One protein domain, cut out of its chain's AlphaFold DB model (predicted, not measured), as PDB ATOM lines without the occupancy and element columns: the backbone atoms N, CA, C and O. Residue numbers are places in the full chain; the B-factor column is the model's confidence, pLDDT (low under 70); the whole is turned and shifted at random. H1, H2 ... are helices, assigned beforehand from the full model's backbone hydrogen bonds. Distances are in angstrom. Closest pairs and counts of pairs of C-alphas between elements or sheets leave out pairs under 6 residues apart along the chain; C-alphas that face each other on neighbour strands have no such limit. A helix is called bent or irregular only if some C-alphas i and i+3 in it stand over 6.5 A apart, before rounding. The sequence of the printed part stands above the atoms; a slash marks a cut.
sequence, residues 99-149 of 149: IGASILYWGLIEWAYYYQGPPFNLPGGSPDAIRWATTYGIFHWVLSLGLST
ATOM      1  N   ILE A  99     181.825 219.321 231.471       81.62
ATOM      2  CA  ILE A  99     181.030 219.439 230.247       81.62
ATOM      3  C   ILE A  99     179.606 219.897 230.560       81.62
ATOM      4  O   ILE A  99     178.769 219.147 231.055       81.62
ATOM      5  N   GLY A 100     179.317 221.154 230.215       80.06
ATOM      6  CA  GLY A 100     177.978 221.739 230.286       80.06
ATOM      7  C   GLY A 100     177.258 221.781 228.934       80.06
ATOM      8  O   GLY A 100     177.853 221.590 227.874       80.06
ATOM      9  N   ALA A 101     175.967 222.131 228.952       82.94
ATOM     10  CA  ALA A 101     175.152 222.305 227.740       82.94
ATOM     11  C   ALA A 101     175.735 223.332 226.742       82.94
ATOM     12  O   ALA A 101     175.452 223.271 225.547       82.94
ATOM     13  N   SER A 102     176.577 224.255 227.216       84.31
ATOM     14  CA  SER A 102     177.271 225.237 226.382       84.31
ATOM     15  C   SER A 102     178.206 224.597 225.355       84.31
ATOM     16  O   SER A 102     178.253 225.094 224.233       84.31
ATOM     17  N   ILE A 103     178.891 223.492 225.678       85.12
ATOM     18  CA  ILE A 103     179.821 222.850 224.736       85.12
ATOM     19  C   ILE A 103     179.074 222.189 223.573       85.12
ATOM     20  O   ILE A 103     179.566 222.183 222.451       85.12
ATOM     21  N   LEU A 104     177.855 221.689 223.816       85.44
ATOM     22  CA  LEU A 104     177.007 221.104 222.774       85.44
ATOM     23  C   LEU A 104     176.523 222.165 221.783       85.44
ATOM     24  O   LEU A 104     176.387 221.881 220.598       85.44
ATOM     25  N   TYR A 105     176.278 223.388 222.257       88.94
ATOM     26  CA  TYR A 105     175.907 224.505 221.395       88.94
ATOM     27  C   TYR A 105     177.132 225.076 220.669       88.94
ATOM     28  O   TYR A 105     177.196 225.064 219.441       88.94
ATOM     29  N   TRP A 106     178.126 225.550 221.423       90.62
ATOM     30  CA  TRP A 106     179.276 226.268 220.876       90.62
ATOM     31  C   TRP A 106     180.245 225.358 220.130       90.62
ATOM     32  O   TRP A 106     180.725 225.754 219.074       90.62
ATOM     33  N   GLY A 107     180.443 224.114 220.569       87.75
ATOM     34  CA  GLY A 107     181.291 223.154 219.859       87.75
ATOM     35  C   GLY A 107     180.834 222.880 218.420       87.75
ATOM     36  O   GLY A 107     181.657 222.552 217.570       87.75
ATOM     37  N   LEU A 108     179.543 223.068 218.118       89.06
ATOM     38  CA  LEU A 108     179.000 222.885 216.769       89.06
ATOM     39  C   LEU A 108     179.076 224.140 215.891       89.06
ATOM     40  O   LEU A 108     179.222 224.007 214.675       89.06
ATOM     41  N   ILE A 109     178.953 225.340 216.468       93.06
ATOM     42  CA  ILE A 109     178.757 226.584 215.700       93.06
ATOM     43  C   ILE A 109     179.917 227.580 215.793       93.06
ATOM     44  O   ILE A 109     180.065 228.423 214.912       93.06
ATOM     45  N   GLU A 110     180.756 227.511 216.825       92.56
ATOM     46  CA  GLU A 110     181.771 228.534 217.105       92.56
ATOM     47  C   GLU A 110     182.759 228.724 215.939       92.56
ATOM     48  O   GLU A 110     183.058 229.855 215.553       92.56
ATOM     49  N   TRP A 111     183.186 227.635 215.293       92.88
ATOM     50  CA  TRP A 111     184.060 227.700 214.115       92.88
ATOM     51  C   TRP A 111     183.445 228.532 212.976       92.88
ATOM     52  O   TRP A 111     184.156 229.256 212.281       92.88
ATOM     53  N   ALA A 112     182.121 228.470 212.788       94.50
ATOM     54  CA  ALA A 112     181.438 229.202 211.728       94.50
ATOM     55  C   ALA A 112     181.466 230.712 212.000       94.50
ATOM     56  O   ALA A 112     181.657 231.496 211.069       94.50
ATOM     57  N   TYR A 113     181.365 231.115 213.272       93.69
ATOM     58  CA  TYR A 113     181.528 232.512 213.675       93.69
ATOM     59  C   TYR A 113     182.931 233.030 213.360       93.69
ATOM     60  O   TYR A 113     183.054 234.117 212.802       93.69
ATOM     61  N   TYR A 114     183.983 232.252 213.624       94.19
ATOM     62  CA  TYR A 114     185.353 232.656 213.284       94.19
ATOM     63  C   TYR A 114     185.653 232.614 211.793       94.19
ATOM     64  O   TYR A 114     186.479 233.382 211.315       94.19
ATOM     65  N   TYR A 115     184.985 231.751 211.035       95.19
ATOM     66  CA  TYR A 115     185.141 231.746 209.587       95.19
ATOM     67  C   TYR A 115     184.501 232.983 208.936       95.19
ATOM     68  O   TYR A 115     185.048 233.535 207.980       95.19
ATOM     69  N   GLN A 116     183.356 233.435 209.455       96.06
ATOM     70  CA  GLN A 116     182.631 234.605 208.944       96.06
ATOM     71  C   GLN A 116     183.185 235.933 209.476       96.06
ATOM     72  O   GLN A 116     183.259 236.906 208.731       96.06
ATOM     73  N   GLY A 117     183.582 235.970 210.748       93.81
ATOM     74  CA  GLY A 117     184.156 237.130 211.429       93.81
ATOM     75  C   GLY A 117     185.477 236.771 212.110       93.81
ATOM     76  O   GLY A 117     185.519 236.692 213.339       93.81
ATOM     77  N   PRO A 118     186.545 236.506 211.337       93.81
ATOM     78  CA  PRO A 118     187.826 236.094 211.894       93.81
ATOM     79  C   PRO A 118     188.489 237.210 212.721       93.81
ATOM     80  O   PRO A 118     188.249 238.401 212.494       93.81
ATOM     81  N   PRO A 119     189.371 236.837 213.664       88.19
ATOM     82  CA  PRO A 119     190.191 237.788 214.408       88.19
ATOM     83  C   PRO A 119     191.169 238.538 213.485       88.19
ATOM     84  O   PRO A 119     191.353 238.197 212.315       88.19
ATOM     85  N   PHE A 120     191.832 239.562 214.031       90.69
ATOM     86  CA  PHE A 120     192.890 240.328 213.347       90.69
ATOM     87  C   PHE A 120     192.441 241.053 212.072       90.69
ATOM     88  O   PHE A 120     193.258 241.357 211.205       90.69
ATOM     89  N   ASN A 121     191.145 241.368 211.981       90.81
ATOM     90  CA  ASN A 121     190.561 242.127 210.878       90.81
ATOM     91  C   ASN A 121     190.750 241.450 209.504       90.81
ATOM     92  O   ASN A 121     190.867 242.124 208.478       90.81
ATOM     93  N   LEU A 122     190.809 240.113 209.491       92.88
ATOM     94  CA  LEU A 122     190.885 239.317 208.270       92.88
ATOM     95  C   LEU A 122     189.533 239.311 207.530       92.88
ATOM     96  O   LEU A 122     188.479 239.422 208.159       92.88
ATOM     97  N   PRO A 123     189.517 239.135 206.197       95.00
ATOM     98  CA  PRO A 123     188.268 238.954 205.468       95.00
ATOM     99  C   PRO A 123     187.607 237.619 205.829       95.00
ATOM    100  O   PRO A 123     188.248 236.563 205.767       95.00
ATOM    101  N   GLY A 124     186.316 237.654 206.156       95.81
ATOM    102  CA  GLY A 124     185.504 236.449 206.320       95.81
ATOM    103  C   GLY A 124     185.465 235.608 205.044       95.81
ATOM    104  O   GLY A 124     185.531 236.135 203.932       95.81
ATOM    105  N   GLY A 125     185.387 234.287 205.191       95.00
ATOM    106  CA  GLY A 125     185.366 233.365 204.052       95.00
ATOM    107  C   GLY A 125     186.725 233.131 203.376       95.00
ATOM    108  O   GLY A 125     186.803 232.419 202.377       95.00
ATOM    109  N   SER A 126     187.801 233.740 203.883       95.31
ATOM    110  CA  SER A 126     189.139 233.621 203.301       95.31
ATOM    111  C   SER A 126     189.864 232.327 203.719       95.31
ATOM    112  O   SER A 126     189.540 231.727 204.750       95.31
ATOM    113  N   PRO A 127     190.907 231.910 202.972       93.38
ATOM    114  CA  PRO A 127     191.765 230.792 203.371       93.38
ATOM    115  C   PRO A 127     192.454 230.974 204.732       93.38
ATOM    116  O   PRO A 127     192.744 229.989 205.407       93.38
ATOM    117  N   ASP A 128     192.703 232.210 205.165       92.62
ATOM    118  CA  ASP A 128     193.268 232.469 206.492       92.62
ATOM    119  C   ASP A 128     192.195 232.467 207.588       92.62
ATOM    120  O   ASP A 128     192.466 232.018 208.703       92.62
ATOM    121  N   ALA A 129     190.952 232.857 207.276       94.44
ATOM    122  CA  ALA A 129     189.836 232.767 208.218       94.44
ATOM    123  C   ALA A 129     189.579 231.321 208.667       94.44
ATOM    124  O   ALA A 129     189.383 231.073 209.854       94.44
ATOM    125  N   ILE A 130     189.642 230.346 207.749       92.94
ATOM    126  CA  ILE A 130     189.431 228.932 208.105       92.94
ATOM    127  C   ILE A 130     190.549 228.379 209.004       92.94
ATOM    128  O   ILE A 130     190.284 227.547 209.867       92.94
ATOM    129  N   ARG A 131     191.787 228.873 208.864       91.06
ATOM    130  CA  ARG A 131     192.917 228.481 209.728       91.06
ATOM    131  C   ARG A 131     192.749 228.986 211.160       91.06
ATOM    132  O   ARG A 131     193.070 228.276 212.112       91.06
ATOM    133  N   TRP A 132     192.233 230.200 211.324       90.94
ATOM    134  CA  TRP A 132     191.916 230.731 212.649       90.94
ATOM    135  C   TRP A 132     190.666 230.082 213.244       90.94
ATOM    136  O   TRP A 132     190.643 229.790 214.436       90.94
ATOM    137  N   ALA A 133     189.666 229.770 212.419       92.19
ATOM    138  CA  ALA A 133     188.434 229.132 212.869       92.19
ATOM    139  C   ALA A 133     188.647 227.766 213.531       92.19
ATOM    140  O   ALA A 133     187.938 227.430 214.477       92.19
ATOM    141  N   THR A 134     189.638 226.996 213.076       86.56
ATOM    142  CA  THR A 134     189.972 225.691 213.662       86.56
ATOM    143  C   THR A 134     190.819 225.786 214.932       86.56
ATOM    144  O   THR A 134     190.855 224.833 215.707       86.56
ATOM    145  N   THR A 135     191.492 226.914 215.175       87.19
ATOM    146  CA  THR A 135     192.433 227.082 216.298       87.19
ATOM    147  C   THR A 135     191.847 227.883 217.459       87.19
ATOM    148  O   THR A 135     192.110 227.553 218.616       87.19
ATOM    149  N   TYR A 136     191.008 228.888 217.191       86.94
ATOM    150  CA  TYR A 136     190.441 229.752 218.234       86.94
ATOM    151  C   TYR A 136     189.534 229.006 219.220       86.94
ATOM    152  O   TYR A 136     189.579 229.282 220.417       86.94
ATOM    153  N   GLY A 137     188.770 228.014 218.752       86.62
ATOM    154  CA  GLY A 137     187.969 227.173 219.648       86.62
ATOM    155  C   GLY A 137     188.843 226.417 220.659       86.62
ATOM    156  O   GLY A 137     188.537 226.373 221.846       86.62
ATOM    157  N   ILE A 138     190.002 225.898 220.240       83.81
ATOM    158  CA  ILE A 138     190.938 225.222 221.157       83.81
ATOM    159  C   ILE A 138     191.464 226.206 222.209       83.81
ATOM    160  O   ILE A 138     191.565 225.858 223.386       83.81
ATOM    161  N   PHE A 139     191.754 227.448 221.815       84.50
ATOM    162  CA  PHE A 139     192.144 228.486 222.765       84.50
ATOM    163  C   PHE A 139     191.061 228.715 223.836       84.50
ATOM    164  O   PHE A 139     191.385 228.703 225.023       84.50
ATOM    165  N   HIS A 140     189.784 228.814 223.449       85.25
ATOM    166  CA  HIS A 140     188.670 229.040 224.379       85.25
ATOM    167  C   HIS A 140     188.320 227.841 225.276       85.25
ATOM    168  O   HIS A 140     188.028 228.009 226.464       85.25
ATOM    169  N   TRP A 141     188.349 226.623 224.742       80.44
ATOM    170  CA  TRP A 141     187.836 225.450 225.462       80.44
ATOM    171  C   TRP A 141     188.919 224.596 226.115       80.44
ATOM    172  O   TRP A 141     188.628 223.878 227.064       80.44
ATOM    173  N   VAL A 142     190.167 224.685 225.657       74.25
ATOM    174  CA  VAL A 142     191.268 223.863 226.181       74.25
ATOM    175  C   VAL A 142     192.251 224.713 226.969       74.25
ATOM    176  O   VAL A 142     192.532 224.402 228.120       74.25
ATOM    177  N   LEU A 143     192.739 225.820 226.407       65.19
ATOM    178  CA  LEU A 143     193.712 226.664 227.108       65.19
ATOM    179  C   LEU A 143     193.067 227.528 228.200       65.19
ATOM    180  O   LEU A 143     193.636 227.626 229.283       65.19
ATOM    181  N   SER A 144     191.890 228.124 227.968       60.12
ATOM    182  CA  SER A 144     191.221 228.923 229.012       60.12
ATOM    183  C   SER A 144     190.315 228.135 229.958       60.12
ATOM    184  O   SER A 144     190.148 228.563 231.097       60.12
ATOM    185  N   LEU A 145     189.744 227.002 229.534       53.25
ATOM    186  CA  LEU A 145     188.847 226.188 230.375       53.25
ATOM    187  C   LEU A 145     189.495 224.904 230.915       53.25
ATOM    188  O   LEU A 145     189.139 224.483 232.016       53.25
ATOM    189  N   GLY A 146     190.485 224.327 230.227       48.94
ATOM    190  CA  GLY A 146     191.138 223.062 230.606       48.94
ATOM    191  C   GLY A 146     192.029 223.117 231.855       48.94
ATOM    192  O   GLY A 146     192.754 222.169 232.125       48.94
ATOM    193  N   LEU A 147     191.983 224.218 232.610       39.47
ATOM    194  CA  LEU A 147     192.602 224.375 233.932       39.47
ATOM    195  C   LEU A 147     191.588 224.567 235.066       39.47
ATOM    196  O   LEU A 147     191.977 224.699 236.225       39.47
ATOM    197  N   SER A 148     190.304 224.692 234.727       31.55
ATOM    198  CA  SER A 148     189.217 224.911 235.690       31.55
ATOM    199  C   SER A 148     188.446 223.631 236.033       31.55
ATOM    200  O   SER A 148     187.488 223.684 236.801       31.55
ATOM    201  N   THR A 149     188.893 222.496 235.489       38.88
ATOM    202  CA  THR A 149     188.445 221.127 235.784       38.88
ATOM    203  C   THR A 149     189.649 220.310 236.205       38.88
ATOM    204  O   THR A 149     189.555 219.609 237.231       38.88
TER     205      THR A 149
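This is residues 99 to 149 of the 149 residues of the protein "Choline-glycine betaine transporter" of Psychrobacter sp. JCM 18900 (UniProt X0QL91). A helical hairpin: H2, the longest helix, runs side by side with the kinked H1, and residues 117 to 126 make the loop that joins them at one end. The printed part has 51 residues with two named helices, H1 then H2, and no named strand; its class is all helix. It is elongated, 35 by 19 by 13 A, yet only just compact, close to loose, with a radius of gyration of the C-alphas of 11.7 A.

Find C-alpha 127 at (191.765, 230.792, 203.371); from there H2, residues 127 to 143, runs 24.2 A to C-alpha 143 at (193.712, 226.664, 227.108). H2 is neither bent nor irregular, but only just: C-alphas 134 and 137 are 6.5 A apart. Look next at C-alpha 101 at (175.152, 222.305, 227.740), where H1, residues 101 to 116, begins its 23.7 A. H1 is irregular, with C-alphas 108 and 111 7.5 A apart, and has a kink of 41 degrees near residue 108.

H1 and H2 form a helical hairpin and touch; their closest C-alphas, of Tyr 114 and Ala 133, are 4.7 A apart. They run opposite ways at a shallow tilt of 27 degrees. O i to N i+4 pairs are within hydrogen-bond range in 9 of 12 cases in H1 and 9 of 13 in H2.

The C-alphas farthest apart, of Pro 123 and Thr 149, are 35.2 A apart. The printed part has no cut, and the link from H1 to H2 is short. Confidence is low, under 70, at residues 143 to 149.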